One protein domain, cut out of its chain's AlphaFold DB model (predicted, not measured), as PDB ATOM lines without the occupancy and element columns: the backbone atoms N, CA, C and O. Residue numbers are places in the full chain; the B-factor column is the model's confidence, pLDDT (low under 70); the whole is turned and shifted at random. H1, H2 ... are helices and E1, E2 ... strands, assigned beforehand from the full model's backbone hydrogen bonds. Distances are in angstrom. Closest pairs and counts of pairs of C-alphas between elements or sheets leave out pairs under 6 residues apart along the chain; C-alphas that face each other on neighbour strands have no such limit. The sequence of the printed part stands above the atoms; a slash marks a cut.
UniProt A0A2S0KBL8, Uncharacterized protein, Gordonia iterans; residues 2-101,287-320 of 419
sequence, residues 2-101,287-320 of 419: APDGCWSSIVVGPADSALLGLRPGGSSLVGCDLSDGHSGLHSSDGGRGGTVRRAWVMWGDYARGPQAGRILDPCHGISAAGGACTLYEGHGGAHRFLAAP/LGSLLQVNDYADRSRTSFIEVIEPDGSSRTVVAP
ATOM      1  N   ALA A   2     204.076 167.441 100.232       33.59
ATOM      2  CA  ALA A   2     205.246 167.671 101.076       33.59
ATOM      3  C   ALA A   2     204.772 167.718 102.540       33.59
ATOM      4  O   ALA A   2     203.611 168.069 102.761       33.59
ATOM      5  N   PRO A   3     205.590 167.321 103.526       48.03
ATOM      6  CA  PRO A   3     205.241 167.576 104.916       48.03
ATOM      7  C   PRO A   3     205.091 169.092 105.105       48.03
ATOM      8  O   PRO A   3     205.991 169.847 104.743       48.03
ATOM      9  N   ASP A   4     203.939 169.531 105.613       57.41
ATOM     10  CA  ASP A   4     203.675 170.931 105.955       57.41
ATOM     11  C   ASP A   4     204.595 171.339 107.117       57.41
ATOM     12  O   ASP A   4     204.249 171.168 108.289       57.41
ATOM     13  N   GLY A   5     205.798 171.823 106.819       67.50
ATOM     14  CA  GLY A   5     206.734 172.241 107.858       67.50
ATOM     15  C   GLY A   5     208.147 172.501 107.365       67.50
ATOM     16  O   GLY A   5     208.550 172.089 106.277       67.50
ATOM     17  N   CYS A   6     208.906 173.209 108.194       83.00
ATOM     18  CA  CYS A   6     210.334 173.367 107.994       83.00
ATOM     19  C   CYS A   6     211.056 172.004 108.075       83.00
ATOM     20  O   CYS A   6     210.677 171.114 108.835       83.00
ATOM     21  N   TRP A   7     212.109 171.836 107.272       81.44
ATOM     22  CA  TRP A   7     212.882 170.592 107.127       81.44
ATOM     23  C   TRP A   7     213.961 170.405 108.203       81.44
ATOM     24  O   TRP A   7     214.656 169.390 108.209       81.44
ATOM     25  N   SER A   8     214.139 171.382 109.096       85.56
ATOM     26  CA  SER A   8     215.173 171.319 110.126       85.56
ATOM     27  C   SER A   8     214.680 170.588 111.370       85.56
ATOM     28  O   SER A   8     213.602 170.875 111.899       85.56
ATOM     29  N   SER A   9     215.508 169.674 111.866       87.06
ATOM     30  CA  SER A   9     215.318 169.004 113.148       87.06
ATOM     31  C   SER A   9     216.613 168.999 113.948       87.06
ATOM     32  O   SER A   9     217.712 169.082 113.388       87.06
ATOM     33  N   ILE A  10     216.477 168.914 115.266       87.56
ATOM     34  CA  ILE A  10     217.605 168.904 116.186       87.56
ATOM     35  C   ILE A  10     217.371 167.917 117.322       87.56
ATOM     36  O   ILE A  10     216.244 167.696 117.768       87.56
ATOM     37  N   VAL A  11     218.454 167.314 117.799       86.06
ATOM     38  CA  VAL A  11     218.438 166.523 119.026       86.06
ATOM     39  C   VAL A  11     218.671 167.453 120.214       86.06
ATOM     40  O   VAL A  11     219.710 168.107 120.313       86.06
ATOM     41  N   VAL A  12     217.690 167.522 121.113       85.94
ATOM     42  CA  VAL A  12     217.765 168.300 122.354       85.94
ATOM     43  C   VAL A  12     218.309 167.450 123.497       85.94
ATOM     44  O   VAL A  12     217.976 166.268 123.632       85.94
ATOM     45  N   GLY A  13     219.161 168.058 124.324       82.88
ATOM     46  CA  GLY A  13     219.719 167.425 125.517       82.88
ATOM     47  C   GLY A  13     218.710 167.337 126.672       82.88
ATOM     48  O   GLY A  13     217.620 167.902 126.595       82.88
ATOM     49  N   PRO A  14     219.059 166.672 127.790       82.94
ATOM     50  CA  PRO A  14     218.141 166.466 128.913       82.94
ATOM     51  C   PRO A  14     217.566 167.755 129.520       82.94
ATOM     52  O   PRO A  14     216.399 167.770 129.910       82.94
ATOM     53  N   ALA A  15     218.356 168.833 129.591       82.81
ATOM     54  CA  ALA A  15     217.909 170.120 130.129       82.81
ATOM     55  C   ALA A  15     216.828 170.772 129.250       82.81
ATOM     56  O   ALA A  15     215.794 171.203 129.759       82.81
ATOM     57  N   ASP A  16     217.030 170.772 127.933       86.12
ATOM     58  CA  ASP A  16     216.072 171.297 126.959       86.12
ATOM     59  C   ASP A  16     214.836 170.397 126.847       86.12
ATOM     60  O   ASP A  16     213.711 170.892 126.846       86.12
ATOM     61  N   SER A  17     215.016 169.071 126.867       86.00
ATOM     62  CA  SER A  17     213.908 168.113 126.967       86.00
ATOM     63  C   SER A  17     213.049 168.380 128.206       86.00
ATOM     64  O   SER A  17     211.823 168.401 128.109       86.00
ATOM     65  N   ALA A  18     213.666 168.638 129.364       85.06
ATOM     66  CA  ALA A  18     212.947 168.979 130.588       85.06
ATOM     67  C   ALA A  18     212.230 170.334 130.482       85.06
ATOM     68  O   ALA A  18     211.078 170.450 130.904       85.06
ATOM     69  N   LEU A  19     212.873 171.338 129.878       86.06
ATOM     70  CA  LEU A  19     212.291 172.660 129.645       86.06
ATOM     71  C   LEU A  19     211.053 172.586 128.730       86.06
ATOM     72  O   LEU A  19     210.016 173.182 129.030       86.06
ATOM     73  N   LEU A  20     211.136 171.803 127.654       88.00
ATOM     74  CA  LEU A  20     210.021 171.516 126.749       88.00
ATOM     75  C   LEU A  20     208.976 170.577 127.376       88.00
ATOM     76  O   LEU A  20     207.882 170.419 126.844       88.00
ATOM     77  N   GLY A  21     209.261 169.977 128.535       87.00
ATOM     78  CA  GLY A  21     208.389 168.994 129.176       87.00
ATOM     79  C   GLY A  21     208.220 167.713 128.359       87.00
ATOM     80  O   GLY A  21     207.171 167.072 128.441       87.00
ATOM     81  N   LEU A  22     209.235 167.363 127.567       84.75
ATOM     82  CA  LEU A  22     209.350 166.079 126.887       84.75
ATOM     83  C   LEU A  22     209.651 164.975 127.908       84.75
ATOM     84  O   LEU A  22     210.031 165.237 129.053       84.75
ATOM     85  N   ARG A  23     209.442 163.716 127.506       81.06
ATOM     86  CA  ARG A  23     209.591 162.565 128.403       81.06
ATOM     87  C   ARG A  23     210.993 162.569 129.044       81.06
ATOM     88  O   ARG A  23     211.985 162.592 128.318       81.06
ATOM     89  N   PRO A  24     211.095 162.518 130.384       69.38
ATOM     90  CA  PRO A  24     212.386 162.524 131.058       69.38
ATOM     91  C   PRO A  24     213.156 161.227 130.777       69.38
ATOM     92  O   PRO A  24     212.565 160.146 130.773       69.38
ATOM     93  N   GLY A  25     214.475 161.337 130.580       63.91
ATOM     94  CA  GLY A  25     215.389 160.186 130.535       63.91
ATOM     95  C   GLY A  25     216.243 160.024 129.273       63.91
ATOM     96  O   GLY A  25     217.016 159.074 129.216       63.91
ATOM     97  N   GLY A  26     216.157 160.922 128.287       65.50
ATOM     98  CA  GLY A  26     216.998 160.847 127.090       65.50
ATOM     99  C   GLY A  26     216.990 162.120 126.248       65.50
ATOM    100  O   GLY A  26     216.196 163.038 126.476       65.50
ATOM    101  N   SER A  27     217.895 162.167 125.274       73.75
ATOM    102  CA  SER A  27     217.829 163.157 124.209       73.75
ATOM    103  C   SER A  27     216.590 162.909 123.344       73.75
ATOM    104  O   SER A  27     216.158 161.769 123.169       73.75
ATOM    105  N   SER A  28     215.967 163.982 122.861       84.88
ATOM    106  CA  SER A  28     214.745 163.903 122.051       84.88
ATOM    107  C   SER A  28     214.960 164.612 120.721       84.88
ATOM    108  O   SER A  28     215.576 165.671 120.686       84.88
ATOM    109  N   LEU A  29     214.466 164.038 119.624       87.44
ATOM    110  CA  LEU A  29     214.450 164.715 118.328       87.44
ATOM    111  C   LEU A  29     213.241 165.656 118.278       87.44
ATOM    112  O   LEU A  29     212.114 165.213 118.503       87.44
ATOM    113  N   VAL A  30     213.468 166.933 117.976       88.69
ATOM    114  CA  VAL A  30     212.411 167.934 117.776       88.69
ATOM    115  C   VAL A  30     212.540 168.565 116.391       88.69
ATOM    116  O   VAL A  30     213.645 168.836 115.922       88.69
ATOM    117  N   GLY A  31     211.405 168.757 115.717       89.38
ATOM    118  CA  GLY A  31     211.325 169.411 114.408       89.38
ATOM    119  C   GLY A  31     210.985 170.892 114.542       89.38
ATOM    120  O   GLY A  31     210.358 171.297 115.517       89.38
ATOM    121  N   CYS A  32     211.395 171.704 113.571       90.25
ATOM    122  CA  CYS A  32     211.053 173.122 113.536       90.25
ATOM    123  C   CYS A  32     209.538 173.326 113.334       90.25
ATOM    124  O   CYS A  32     208.943 172.800 112.396       90.25
ATOM    125  N   ASP A  33     208.921 174.123 114.211       89.88
ATOM    126  CA  ASP A  33     207.492 174.453 114.175       89.88
ATOM    127  C   ASP A  33     207.161 175.602 113.210       89.88
ATOM    128  O   ASP A  33     205.982 175.858 112.927       89.88
ATOM    129  N   LEU A  34     208.178 176.303 112.697       86.88
ATOM    130  CA  LEU A  34     207.990 177.366 111.715       86.88
ATOM    131  C   LEU A  34     207.509 176.787 110.377       86.88
ATOM    132  O   LEU A  34     207.813 175.655 109.996       86.88
ATOM    133  N   SER A  35     206.693 177.579 109.685       75.19
ATOM    134  CA  SER A  35     206.100 177.217 108.397       75.19
ATOM    135  C   SER A  35     207.148 177.152 107.290       75.19
ATOM    136  O   SER A  35     208.000 178.040 107.239       75.19
ATOM    137  N   ASP A  36     206.964 176.220 106.353       72.94
ATOM    138  CA  ASP A  36     207.770 176.011 105.146       72.94
ATOM    139  C   ASP A  36     209.283 175.883 105.382       72.94
ATOM    140  O   ASP A  36     209.854 176.268 106.401       72.94
ATOM    141  N   GLY A  37     209.982 175.296 104.416       74.56
ATOM    142  CA  GLY A  37     211.437 175.258 104.464       74.56
ATOM    143  C   GLY A  37     212.029 176.663 104.415       74.56
ATOM    144  O   GLY A  37     211.947 177.320 103.381       74.56
ATOM    145  N   HIS A  38     212.671 177.100 105.498       77.31
ATOM    146  CA  HIS A  38     213.361 178.386 105.564       77.31
ATOM    147  C   HIS A  38     214.817 178.209 106.005       77.31
ATOM    148  O   HIS A  38     215.171 177.224 106.649       77.31
ATOM    149  N   SER A  39     215.662 179.173 105.643       81.00
ATOM    150  CA  SER A  39     216.989 179.335 106.236       81.00
ATOM    151  C   SER A  39     216.908 180.209 107.492       81.00
ATOM    152  O   SER A  39     215.913 180.895 107.743       81.00
ATOM    153  N   GLY A  40     217.965 180.205 108.292       83.81
ATOM    154  CA  GLY A  40     218.135 181.061 109.455       83.81
ATOM    155  C   GLY A  40     217.801 180.371 110.773       83.81
ATOM    156  O   GLY A  40     218.369 179.331 111.100       83.81
ATOM    157  N   LEU A  41     216.972 181.039 111.579       86.75
ATOM    158  CA  LEU A  41     216.632 180.622 112.937       86.75
ATOM    159  C   LEU A  41     215.399 179.720 112.922       86.75
ATOM    160  O   LEU A  41     214.325 180.144 112.509       86.75
ATOM    161  N   HIS A  42     215.568 178.512 113.430       89.94
ATOM    162  CA  HIS A  42     214.552 177.498 113.662       89.94
ATOM    163  C   HIS A  42     214.108 177.501 115.116       89.94
ATOM    164  O   HIS A  42     214.838 177.958 116.002       89.94
ATOM    165  N   SER A  43     212.922 176.957 115.371       91.06
ATOM    166  CA  SER A  43     212.372 176.898 116.720       91.06
ATOM    167  C   SER A  43     211.386 175.755 116.907       91.06
ATOM    168  O   SER A  43     210.607 175.486 115.995       91.06
ATOM    169  N   SER A  44     211.329 175.179 118.105       91.06
ATOM    170  CA  SER A  44     210.276 174.239 118.499       91.06
ATOM    171  C   SER A  44     209.827 174.447 119.938       91.06
ATOM    172  O   SER A  44     210.642 174.775 120.803       91.06
ATOM    173  N   ASP A  45     208.545 174.219 120.207       91.00
ATOM    174  CA  ASP A  45     207.990 174.139 121.562       91.00
ATOM    175  C   ASP A  45     207.794 172.693 122.057       91.00
ATOM    176  O   ASP A  45     207.212 172.469 123.124       91.00
ATOM    177  N   GLY A  46     208.269 171.705 121.293       88.00
ATOM    178  CA  GLY A  46     208.088 170.288 121.599       88.00
ATOM    179  C   GLY A  46     206.666 169.776 121.346       88.00
ATOM    180  O   GLY A  46     206.253 168.798 121.971       88.00
ATOM    181  N   GLY A  47     205.895 170.433 120.474       81.38
ATOM    182  CA  GLY A  47     204.500 170.094 120.179       81.38
ATOM    183  C   GLY A  47     203.513 170.601 121.232       81.38
ATOM    184  O   GLY A  47     202.365 170.150 121.292       81.38
ATOM    185  N   ARG A  48     203.938 171.534 122.089       73.19
ATOM    186  CA  ARG A  48     203.107 172.135 123.132       73.19
ATOM    187  C   ARG A  48     202.284 173.285 122.560       73.19
ATOM    188  O   ARG A  48     202.523 174.442 122.877       73.19
ATOM    189  N   GLY A  49     201.250 172.976 121.780       64.19
ATOM    190  CA  GLY A  49     200.272 173.985 121.351       64.19
ATOM    191  C   GLY A  49     199.653 174.752 122.536       64.19
ATOM    192  O   GLY A  49     199.398 174.177 123.595       64.19
ATOM    193  N   GLY A  50     199.401 176.059 122.386       65.12
ATOM    194  CA  GLY A  50     198.764 176.862 123.444       65.12
ATOM    195  C   GLY A  50     198.823 178.382 123.257       65.12
ATOM    196  O   GLY A  50     199.425 178.877 122.307       65.12
ATOM    197  N   THR A  51     198.209 179.121 124.190       64.94
ATOM    198  CA  THR A  51     198.049 180.596 124.165       64.94
ATOM    199  C   THR A  51     198.732 181.316 125.333       64.94
ATOM    200  O   THR A  51     198.435 182.478 125.599       64.94
ATOM    201  N   VAL A  52     199.593 180.633 126.086       77.19
ATOM    202  CA  VAL A  52     200.317 181.211 127.230       77.19
ATOM    203  C   VAL A  52     201.816 181.201 126.983       77.19
ATOM    204  O   VAL A  52     202.310 180.456 126.130       77.19
ATOM    205  N   ARG A  53     202.530 182.022 127.760       85.31
ATOM    206  CA  ARG A  53     203.989 182.081 127.770       85.31
ATOM    207  C   ARG A  53     204.569 180.686 128.012       85.31
ATOM    208  O   ARG A  53     204.237 180.050 129.016       85.31
ATOM    209  N   ARG A  54     205.416 180.202 127.102       88.06
ATOM    210  CA  ARG A  54     205.943 178.828 127.150       88.06
ATOM    211  C   ARG A  54     207.387 178.726 126.685       88.06
ATOM    212  O   ARG A  54     207.955 179.681 126.164       88.06
ATOM    213  N   ALA A  55     207.971 177.562 126.939       90.94
ATOM    214  CA  ALA A  55     209.317 177.226 126.517       90.94
ATOM    215  C   ALA A  55     209.405 176.987 125.006       90.94
ATOM    216  O   ALA A  55     208.550 176.318 124.433       90.94
ATOM    217  N   TRP A  56     210.480 177.493 124.417       91.62
ATOM    218  CA  TRP A  56     210.882 177.322 123.031       91.62
ATOM    219  C   TRP A  56     212.371 177.015 122.990       91.62
ATOM    220  O   TRP A  56     213.158 177.687 123.652       91.62
ATOM    221  N   VAL A  57     212.769 176.039 122.189       91.69
ATOM    222  CA  VAL A  57     214.169 175.803 121.833       91.69
ATOM    223  C   VAL A  57     214.405 176.410 120.463       91.69
ATOM    224  O   VAL A  57     213.589 176.209 119.569       91.69
ATOM    225  N   MET A  58     215.497 177.158 120.299       90.75
ATOM    226  CA  MET A  58     215.853 177.799 119.030       90.75
ATOM    227  C   MET A  58     217.264 177.415 118.585       90.75
ATOM    228  O   MET A  58     218.184 177.371 119.409       90.75
ATOM    229  N   TRP A  59     217.441 177.197 117.283       90.56
ATOM    230  CA  TRP A  59     218.719 176.826 116.669       90.56
ATOM    231  C   TRP A  59     218.881 177.466 115.291       90.56
ATOM    232  O   TRP A  59     217.908 177.830 114.648       90.56
ATOM    233  N   GLY A  60     220.115 177.659 114.841       87.69
ATOM    234  CA  GLY A  60     220.402 178.141 113.486       87.69
ATOM    235  C   GLY A  60     220.728 176.989 112.538       87.69
ATOM    236  O   GLY A  60     221.123 175.924 113.006       87.69
ATOM    237  N   ASP A  61     220.673 177.236 111.224       82.81
ATOM    238  CA  ASP A  61     221.069 176.281 110.163       82.81
ATOM    239  C   ASP A  61     222.436 175.607 110.375       82.81
ATOM    240  O   ASP A  61     222.675 174.532 109.840       82.81
ATOM    241  N   TYR A  62     223.346 176.256 111.104       74.69
ATOM    242  CA  TYR A  62     224.707 175.779 111.370       74.69
ATOM    243  C   TYR A  62     225.140 176.117 112.800       74.69
ATOM    244  O   TYR A  62     226.282 176.524 113.037       74.69
ATOM    245  N   ALA A  63     224.209 176.086 113.758       66.00
ATOM    246  CA  ALA A  63     224.510 176.479 115.128       66.00
ATOM    247  C   ALA A  63     225.562 175.541 115.748       66.00
ATOM    248  O   ALA A  63     225.269 174.424 116.149       66.00
ATOM    249  N   ARG A  64     226.799 176.039 115.864       59.59
ATOM    250  CA  ARG A  64     227.927 175.369 116.542       59.59
ATOM    251  C   ARG A  64     227.950 175.608 118.058       59.59
ATOM    252  O   ARG A  64     228.927 175.274 118.718       59.59
ATOM    253  N   GLY A  65     226.932 176.283 118.589       55.16
ATOM    254  CA  GLY A  65     226.861 176.743 119.974       55.16
ATOM    255  C   GLY A  65     225.562 176.319 120.656       55.16
ATOM    256  O   GLY A  65     224.657 175.823 119.982       55.16
ATOM    257  N   PRO A  66     225.470 176.510 121.984       50.69
ATOM    258  CA  PRO A  66     224.355 176.018 122.779       50.69
ATOM    259  C   PRO A  66     223.022 176.547 122.249       50.69
ATOM    260  O   PRO A  66     222.848 177.748 122.024       50.69
ATOM    261  N   GLN A  67     222.090 175.616 122.059       71.25
ATOM    262  CA  GLN A  67     220.700 175.900 121.736       71.25
ATOM    263  C   GLN A  67     220.118 176.731 122.880       71.25
ATOM    264  O   GLN A  67     220.344 176.444 124.056       71.25
ATOM    265  N   ALA A  68     219.415 177.811 122.553       70.38
ATOM    266  CA  ALA A  68     218.871 178.684 123.580       70.38
ATOM    267  C   ALA A  68     217.424 178.285 123.858       70.38
ATOM    268  O   ALA A  68     216.510 178.794 123.206       70.38
ATOM    269  N   GLY A  69     217.220 177.405 124.839       83.88
ATOM    270  CA  GLY A  69     215.929 177.269 125.498       83.88
ATOM    271  C   GLY A  69     215.499 178.618 126.092       83.88
ATOM    272  O   GLY A  69     216.228 179.225 126.878       83.88
ATOM    273  N   ARG A  70     214.335 179.136 125.695       86.50
ATOM    274  CA  ARG A  70     213.792 180.426 126.149       86.50
ATOM    275  C   ARG A  70     212.317 180.323 126.473       86.50
ATOM    276  O   ARG A  70     211.582 179.583 125.837       86.50
ATOM    277  N   ILE A  71     211.870 181.124 127.433       88.81
ATOM    278  CA  ILE A  71     210.452 181.253 127.771       88.81
ATOM    279  C   ILE A  71     209.916 182.533 127.124       88.81
ATOM    280  O   ILE A  71     210.205 183.641 127.595       88.81
ATOM    281  N   LEU A  72     209.141 182.372 126.054       90.19
ATOM    282  CA  LEU A  72     208.652 183.455 125.199       90.19
ATOM    283  C   LEU A  72     207.129 183.560 125.246       90.19
ATOM    284  O   LEU A  72     206.427 182.572 125.491       90.19
ATOM    285  N   ASP A  73     206.641 184.777 125.035       90.69
ATOM    286  CA  ASP A  73     205.219 185.069 124.917       90.69
ATOM    287  C   ASP A  73     204.668 184.545 123.581       90.69
ATOM    288  O   ASP A  73     205.423 184.391 122.617       90.69
ATOM    289  N   PRO A  74     203.371 184.198 123.513       88.88
ATOM    290  CA  PRO A  74     202.747 183.770 122.270       88.88
ATOM    291  C   PRO A  74     202.670 184.930 121.274       88.88
ATOM    292  O   PRO A  74     202.536 186.096 121.644       88.88
ATOM    293  N   CYS A  75     202.692 184.599 119.990       90.75
ATOM    294  CA  CYS A  75     202.528 185.563 118.920       90.75
ATOM    295  C   CYS A  75     201.160 186.252 119.002       90.75
ATOM    296  O   CYS A  75     200.121 185.603 119.120       90.75
ATOM    297  N   HIS A  76     201.159 187.578 118.865       90.56
ATOM    298  CA  HIS A  76     199.948 188.402 118.924       90.56
ATOM    299  C   HIS A  76     199.048 188.288 117.688       90.56
ATOM    300  O   HIS A  76     197.984 188.904 117.646       90.56
ATOM    301  N   GLY A  77     199.466 187.541 116.662       89.12
ATOM    302  CA  GLY A  77     198.658 187.341 115.468       89.12
ATOM    303  C   GLY A  77     197.350 186.619 115.786       89.12
ATOM    304  O   GLY A  77     197.335 185.631 116.522       89.12
ATOM    305  N   ILE A  78     196.269 187.061 115.148       88.12
ATOM    306  CA  ILE A  78     194.947 186.434 115.213       88.12
ATOM    307  C   ILE A  78     194.476 186.185 113.776       88.12
ATOM    308  O   ILE A  78     194.620 187.056 112.918       88.12
ATOM    309  N   SER A  79     193.943 184.995 113.492       88.69
ATOM    310  CA  SER A  79     193.397 184.670 112.173       88.69
ATOM    311  C   SER A  79     192.075 185.396 111.921       88.69
ATOM    312  O   SER A  79     191.389 185.809 112.854       88.69
ATOM    313  N   ALA A  80     191.653 185.479 110.656       86.62
ATOM    314  CA  ALA A  80     190.335 186.017 110.304       86.62
ATOM    315  C   ALA A  80     189.172 185.252 110.974       86.62
ATOM    316  O   ALA A  80     188.117 185.826 111.222       86.62
ATOM    317  N   ALA A  81     189.377 183.973 111.301       87.62
ATOM    318  CA  ALA A  81     188.414 183.149 112.026       87.62
ATOM    319  C   ALA A  81     188.468 183.344 113.556       87.62
ATOM    320  O   ALA A  81     187.701 182.707 114.269       87.62
ATOM    321  N   GLY A  82     189.366 184.189 114.077       86.62
ATOM    322  CA  GLY A  82     189.531 184.451 115.511       86.62
ATOM    323  C   GLY A  82     190.483 183.495 116.241       86.62
ATOM    324  O   GLY A  82     190.590 183.555 117.462       86.62
ATOM    325  N   GLY A  83     191.184 182.614 115.524       88.25
ATOM    326  CA  GLY A  83     192.173 181.707 116.113       88.25
ATOM    327  C   GLY A  83     193.466 182.433 116.483       88.25
ATOM    328  O   GLY A  83     193.977 183.215 115.684       88.25
ATOM    329  N   ALA A  84     194.018 182.167 117.670       87.69
ATOM    330  CA  ALA A  84     195.310 182.715 118.087       87.69
ATOM    331  C   ALA A  84     196.474 182.016 117.367       87.69
ATOM    332  O   ALA A  84     196.403 180.816 117.070       87.69
ATOM    333  N   CYS A  85     197.542 182.766 117.086       88.56
ATOM    334  CA  CYS A  85     198.763 182.200 116.527       88.56
ATOM    335  C   CYS A  85     199.410 181.250 117.543       88.56
ATOM    336  O   CYS A  85     199.513 181.560 118.729       88.56
ATOM    337  N   THR A  86     199.850 180.085 117.079       88.00
ATOM    338  CA  THR A  86     200.471 179.061 117.922       88.00
ATOM    339  C   THR A  86     201.967 179.270 118.101       88.00
ATOM    340  O   THR A  86     202.589 178.489 118.806       88.00
ATOM    341  N   LEU A  87     202.571 180.268 117.466       90.00
ATOM    342  CA  LEU A  87     204.012 180.519 117.531       90.00
ATOM    343  C   LEU A  87     204.345 181.552 118.626       90.00
ATOM    344  O   LEU A  87     203.452 182.007 119.341       90.00
ATOM    345  N   TYR A  88     205.619 181.904 118.797       91.12
ATOM    346  CA  TYR A  88     206.095 182.885 119.788       91.12
ATOM    347  C   TYR A  88     206.166 184.315 119.231       91.12
ATOM    348  O   TYR A  88     206.178 184.523 118.021       91.12
ATOM    349  N   GLU A  89     206.234 185.324 120.096       90.44
ATOM    350  CA  GLU A  89     206.398 186.723 119.689       90.44
ATOM    351  C   GLU A  89     207.683 186.933 118.866       90.44
ATOM    352  O   GLU A  89     208.783 186.596 119.301       90.44
ATOM    353  N   GLY A  90     207.544 187.510 117.668       87.81
ATOM    354  CA  GLY A  90     208.675 187.747 116.766       87.81
ATOM    355  C   GLY A  90     209.151 186.504 116.007       87.81
ATOM    356  O   GLY A  90     210.284 186.492 115.525       87.81
ATOM    357  N   HIS A  91     208.318 185.460 115.900       89.00
ATOM    358  CA  HIS A  91     208.630 184.310 115.054       89.00
ATOM    359  C   HIS A  91     208.807 184.706 113.581       89.00
ATOM    360  O   HIS A  91     208.146 185.612 113.072       89.00
ATOM    361  N   GLY A  92     209.702 183.998 112.889       82.00
ATOM    362  CA  GLY A  92     209.812 184.083 111.434       82.00
ATOM    363  C   GLY A  92     208.696 183.302 110.733       82.00
ATOM    364  O   GLY A  92     208.001 182.497 111.351       82.00
ATOM    365  N   GLY A  93     208.537 183.508 109.429       82.62
ATOM    366  CA  GLY A  93     207.615 182.719 108.605       82.62
ATOM    367  C   GLY A  93     206.131 183.076 108.759       82.62
ATOM    368  O   GLY A  93     205.750 184.058 109.398       82.62
ATOM    369  N   ALA A  94     205.284 182.282 108.108       85.31
ATOM    370  CA  ALA A  94     203.841 182.450 108.128       85.31
ATOM    371  C   ALA A  94     203.261 182.074 109.497       85.31
ATOM    372  O   ALA A  94     203.677 181.119 110.155       85.31
ATOM    373  N   HIS A  95     202.254 182.831 109.921       87.06
ATOM    374  CA  HIS A  95     201.551 182.548 111.162       87.06
ATOM    375  C   HIS A  95     200.755 181.245 111.039       87.06
ATOM    376  O   HIS A  95     200.029 181.033 110.065       87.06
ATOM    377  N   ARG A  96     200.849 180.395 112.064       86.38
ATOM    378  CA  ARG A  96     200.063 179.164 112.191       86.38
ATOM    379  C   ARG A  96     198.979 179.392 113.226       86.38
ATOM    380  O   ARG A  96     199.272 179.785 114.348       86.38
ATOM    381  N   PHE A  97     197.731 179.163 112.850       86.44
ATOM    382  CA  PHE A  97     196.583 179.427 113.709       86.44
ATOM    383  C   PHE A  97     195.832 178.137 113.988       86.44
ATOM    384  O   PHE A  97     195.631 177.325 113.084       86.44
ATOM    385  N   LEU A  98     195.363 177.970 115.224       79.19
ATOM    386  CA  LEU A  98     194.337 176.968 115.493       79.19
ATOM    387  C   LEU A  98     193.041 177.405 114.813       79.19
ATOM    388  O   LEU A  98     192.708 178.594 114.796       79.19
ATOM    389  N   ALA A  99     192.291 176.442 114.277       77.50
ATOM    390  CA  ALA A  99     190.898 176.697 113.954       77.50
ATOM    391  C   ALA A  99     190.226 177.225 115.223       77.50
ATOM    392  O   ALA A  99     190.420 176.661 116.307       77.50
ATOM    393  N   ALA A 100     189.481 178.325 115.102       72.38
ATOM    394  CA  ALA A 100     188.680 178.781 116.223       72.38
ATOM    395  C   ALA A 100     187.813 177.603 116.682       72.38
ATOM    396  O   ALA A 100     187.297 176.878 115.820       72.38
ATOM    397  N   PRO A 101     187.689 177.365 118.002       60.62
ATOM    398  CA  PRO A 101     186.767 176.357 118.483       60.62
ATOM    399  C   PRO A 101     185.419 176.692 117.860       60.62
ATOM    400  O   PRO A 101     184.887 177.781 118.084       60.62
ATOM    401  N   LEU A 287     226.450 168.999 127.464       39.94
ATOM    402  CA  LEU A 287     225.671 169.067 126.230       39.94
ATOM    403  C   LEU A 287     226.113 167.926 125.306       39.94
ATOM    404  O   LEU A 287     227.111 168.026 124.596       39.94
ATOM    405  N   GLY A 288     225.387 166.809 125.387       35.72
ATOM    406  CA  GLY A 288     225.587 165.623 124.552       35.72
ATOM    407  C   GLY A 288     225.558 165.919 123.047       35.72
ATOM    408  O   GLY A 288     225.041 166.947 122.614       35.72
ATOM    409  N   SER A 289     226.128 164.993 122.271       36.06
ATOM    410  CA  SER A 289     226.347 165.103 120.826       36.06
ATOM    411  C   SER A 289     225.128 165.654 120.070       36.06
ATOM    412  O   SER A 289     224.011 165.147 120.201       36.06
ATOM    413  N   LEU A 290     225.361 166.689 119.262       45.09
ATOM    414  CA  LEU A 290     224.363 167.338 118.418       45.09
ATOM    415  C   LEU A 290     224.191 166.505 117.144       45.09
ATOM    416  O   LEU A 290     225.163 166.254 116.434       45.09
ATOM    417  N   LEU A 291     222.966 166.105 116.820       46.12
ATOM    418  CA  LEU A 291     222.642 165.572 115.499       46.12
ATOM    419  C   LEU A 291     221.759 166.590 114.789       46.12
ATOM    420  O   LEU A 291     220.634 166.835 115.232       46.12
ATOM    421  N   GLN A 292     222.267 167.174 113.708       47.75
ATOM    422  CA  GLN A 292     221.458 167.974 112.801       47.75
ATOM    423  C   GLN A 292     221.154 167.136 111.560       47.75
ATOM    424  O   GLN A 292     222.058 166.755 110.809       47.75
ATOM    425  N   VAL A 293     219.872 166.828 111.360       49.03
ATOM    426  CA  VAL A 293     219.393 166.127 110.166       49.03
ATOM    427  C   VAL A 293     218.754 167.161 109.255       49.03
ATOM    428  O   VAL A 293     217.703 167.721 109.562       49.03
ATOM    429  N   ASN A 294     219.433 167.429 108.147       46.16
ATOM    430  CA  ASN A 294     218.979 168.334 107.109       46.16
ATOM    431  C   ASN A 294     218.337 167.504 105.988       46.16
ATOM    432  O   ASN A 294     219.040 167.005 105.105       46.16
ATOM    433  N   ASP A 295     217.012 167.339 106.029       41.81
ATOM    434  CA  ASP A 295     216.270 166.660 104.962       41.81
ATOM    435  C   ASP A 295     216.015 167.625 103.798       41.81
ATOM    436  O   ASP A 295     215.030 168.361 103.739       41.81
ATOM    437  N   TYR A 296     216.930 167.631 102.832       41.81
ATOM    438  CA  TYR A 296     216.707 168.332 101.574       41.81
ATOM    439  C   TYR A 296     215.726 167.523 100.721       41.81
ATOM    440  O   TYR A 296     216.066 166.460 100.208       41.81
ATOM    441  N   ALA A 297     214.512 168.042 100.524       38.19
ATOM    442  CA  ALA A 297     213.455 167.415  99.721       38.19
ATOM    443  C   ALA A 297     213.719 167.419  98.196       38.19
ATOM    444  O   ALA A 297     212.781 167.447  97.399       38.19
ATOM    445  N   ASP A 298     214.982 167.388  97.772       38.94
ATOM    446  CA  ASP A 298     215.368 167.356  96.367       38.94
ATOM    447  C   ASP A 298     215.935 165.970  96.036       38.94
ATOM    448  O   ASP A 298     216.988 165.577  96.539       38.94
ATOM    449  N   ARG A 299     215.238 165.211  95.175       37.97
ATOM    450  CA  ARG A 299     215.518 163.800  94.796       37.97
ATOM    451  C   ARG A 299     216.906 163.544  94.174       37.97
ATOM    452  O   ARG A 299     217.172 162.442  93.705       37.97
ATOM    453  N   SER A 300     217.772 164.548  94.132       38.06
ATOM    454  CA  SER A 300     219.108 164.505  93.538       38.06
ATOM    455  C   SER A 300     220.244 164.769  94.532       38.06
ATOM    456  O   SER A 300     221.406 164.729  94.128       38.06
ATOM    457  N   ARG A 301     219.957 165.038  95.815       39.94
ATOM    458  CA  ARG A 301     220.986 165.412  96.794       39.94
ATOM    459  C   ARG A 301     220.993 164.472  97.992       39.94
ATOM    460  O   ARG A 301     219.975 164.216  98.616       39.94
ATOM    461  N   THR A 302     222.178 163.949  98.277       40.41
ATOM    462  CA  THR A 302     222.496 163.128  99.444       40.41
ATOM    463  C   THR A 302     222.058 163.832 100.727       40.41
ATOM    464  O   THR A 302     222.462 164.969 100.969       40.41
ATOM    465  N   SER A 303     221.258 163.165 101.554       40.56
ATOM    466  CA  SER A 303     220.973 163.598 102.921       40.56
ATOM    467  C   SER A 303     222.274 163.556 103.729       40.56
ATOM    468  O   SER A 303     222.905 162.501 103.865       40.56
ATOM    469  N   PHE A 304     222.707 164.721 104.210       45.81
ATOM    470  CA  PHE A 304     223.884 164.862 105.059       45.81
ATOM    471  C   PHE A 304     223.433 164.912 106.512       45.81
ATOM    472  O   PHE A 304     222.608 165.744 106.887       45.81
ATOM    473  N   ILE A 305     223.995 164.026 107.322       53.75
ATOM    474  CA  ILE A 305     223.834 164.048 108.767       53.75
ATOM    475  C   ILE A 305     225.119 164.652 109.327       53.75
ATOM    476  O   ILE A 305     226.184 164.044 109.212       53.75
ATOM    477  N   GLU A 306     225.056 165.852 109.896       50.19
ATOM    478  CA  GLU A 306     226.198 166.410 110.624       50.19
ATOM    479  C   GLU A 306     226.071 166.016 112.099       50.19
ATOM    480  O   GLU A 306     225.123 166.400 112.788       50.19
ATOM    481  N   VAL A 307     227.012 165.190 112.560       53.59
ATOM    482  CA  VAL A 307     227.165 164.821 113.969       53.59
ATOM    483  C   VAL A 307     228.195 165.769 114.561       53.59
ATOM    484  O   VAL A 307     229.345 165.755 114.124       53.59
ATOM    485  N   ILE A 308     227.807 166.578 115.542       51.72
ATOM    486  CA  ILE A 308     228.737 167.396 116.324       51.72
ATOM    487  C   ILE A 308     228.988 166.678 117.645       51.72
ATOM    488  O   ILE A 308     228.071 166.461 118.436       51.72
ATOM    489  N   GLU A 309     230.230 166.269 117.861       49.91
ATOM    490  CA  GLU A 309     230.676 165.610 119.081       49.91
ATOM    491  C   GLU A 309     230.749 166.621 120.251       49.91
ATOM    492  O   GLU A 309     230.791 167.836 120.027       49.91
ATOM    493  N   PRO A 310     230.782 166.162 121.518       41.22
ATOM    494  CA  PRO A 310     230.773 167.043 122.696       41.22
ATOM    495  C   PRO A 310     231.987 167.983 122.791       41.22
ATOM    496  O   PRO A 310     231.962 168.969 123.523       41.22
ATOM    497  N   ASP A 311     233.063 167.683 122.059       49.72
ATOM    498  CA  ASP A 311     234.260 168.522 121.944       49.72
ATOM    499  C   ASP A 311     234.126 169.636 120.884       49.72
ATOM    500  O   ASP A 311     235.055 170.422 120.687       49.72
ATOM    501  N   GLY A 312     232.972 169.722 120.213       42.47
ATOM    502  CA  GLY A 312     232.690 170.675 119.143       42.47
ATOM    503  C   GLY A 312     233.253 170.273 117.777       42.47
ATOM    504  O   GLY A 312     233.116 171.041 116.820       42.47
ATOM    505  N   SER A 313     233.883 169.099 117.656       45.50
ATOM    506  CA  SER A 313     234.272 168.543 116.360       45.50
ATOM    507  C   SER A 313     233.035 168.047 115.612       45.50
ATOM    508  O   SER A 313     232.098 167.537 116.223       45.50
ATOM    509  N   SER A 314     232.997 168.214 114.288       46.62
ATOM    510  CA  SER A 314     231.900 167.687 113.474       46.62
ATOM    511  C   SER A 314     232.376 166.609 112.512       46.62
ATOM    512  O   SER A 314     233.466 166.689 111.938       46.62
ATOM    513  N   ARG A 315     231.544 165.581 112.335       49.91
ATOM    514  CA  ARG A 315     231.681 164.596 111.264       49.91
ATOM    515  C   ARG A 315     230.409 164.553 110.436       49.91
ATOM    516  O   ARG A 315     229.303 164.432 110.958       49.91
ATOM    517  N   THR A 316     230.579 164.630 109.124       49.03
ATOM    518  CA  THR A 316     229.491 164.460 108.166       49.03
ATOM    519  C   THR A 316     229.325 162.978 107.860       49.03
ATOM    520  O   THR A 316     230.208 162.353 107.276       49.03
ATOM    521  N   VAL A 317     228.184 162.414 108.232       52.66
ATOM    522  CA  VAL A 317     227.752 161.090 107.796       52.66
ATOM    523  C   VAL A 317     226.870 161.284 106.567       52.66
ATOM    524  O   VAL A 317     225.774 161.838 106.637       52.66
ATOM    525  N   VAL A 318     227.374 160.860 105.410       42.69
ATOM    526  CA  VAL A 318     226.585 160.797 104.179       42.69
ATOM    527  C   VAL A 318     225.792 159.500 104.228       42.69
ATOM    528  O   VAL A 318     226.396 158.428 104.238       42.69
ATOM    529  N   ALA A 319     224.463 159.568 104.243       40.03
ATOM    530  CA  ALA A 319     223.672 158.386 103.927       40.03
ATOM    531  C   ALA A 319     223.776 158.162 102.408       40.03
ATOM    532  O   ALA A 319     223.339 159.032 101.644       40.03
ATOM    533  N   PRO A 320     224.380 157.060 101.919       34.34
ATOM    534  CA  PRO A 320     224.336 156.766 100.500       34.34
ATOM    535  C   PRO A 320     222.880 156.476 100.138       34.34
ATOM    536  O   PRO A 320     222.305 155.481 100.573       34.34
TER     537      PRO A 320
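This is residues 2 to 101 and 287 to 320 of the 419 residues of an uncharacterized protein of Gordonia iterans (UniProt A0A2S0KBL8). Little regular structure is here: the sheets E2 E1 E6 E7 E8 and E3 E4 E5 make a sandwich, only partly face to face, their strands crossed, with H1 on E4 and E5. E7 and E8 lie at one end, the unnamed residues 73 to 101 toward the other. The 134 printed residues, mostly strand in class, are compact: radius of gyration of the C-alphas 15.7 A, spans 47 by 36 by 23 A.

Find E1, residues 8 to 12, from C-alpha 8 at (215.173, 171.319, 110.126); its sheet adds E2, 28 to 31, E6, 290 to 294, E7, 304 to 308, and E8, 314 to 318, which ends with C-alpha 318 at (226.585, 160.797, 104.179). Then find E3, 41 to 44, E4, 54 to 60, 19.9 A long, E5, 68 to 72, and helix H1, 14 to 20.

Look at antiparallel E1 and E2: N 10 and O 30 are 2.9 A apart, within hydrogen-bond range. E3 E4 E5 and E6 E7 E8 are meanders, each strand the antiparallel neighbour of the one before. H1, with every O i to N i+4 pair within range, is on E3 E4 E5 at a height of 9.1 A; the C-alphas of Leu 20 and Ala 55 are the closest of H1 and E4, 5.8 A.

Residues 102 to 286 are cut out; C-alphas 101 and 287 are 40.3 A apart. Residues 287 to 320 are among those under pLDDT 70.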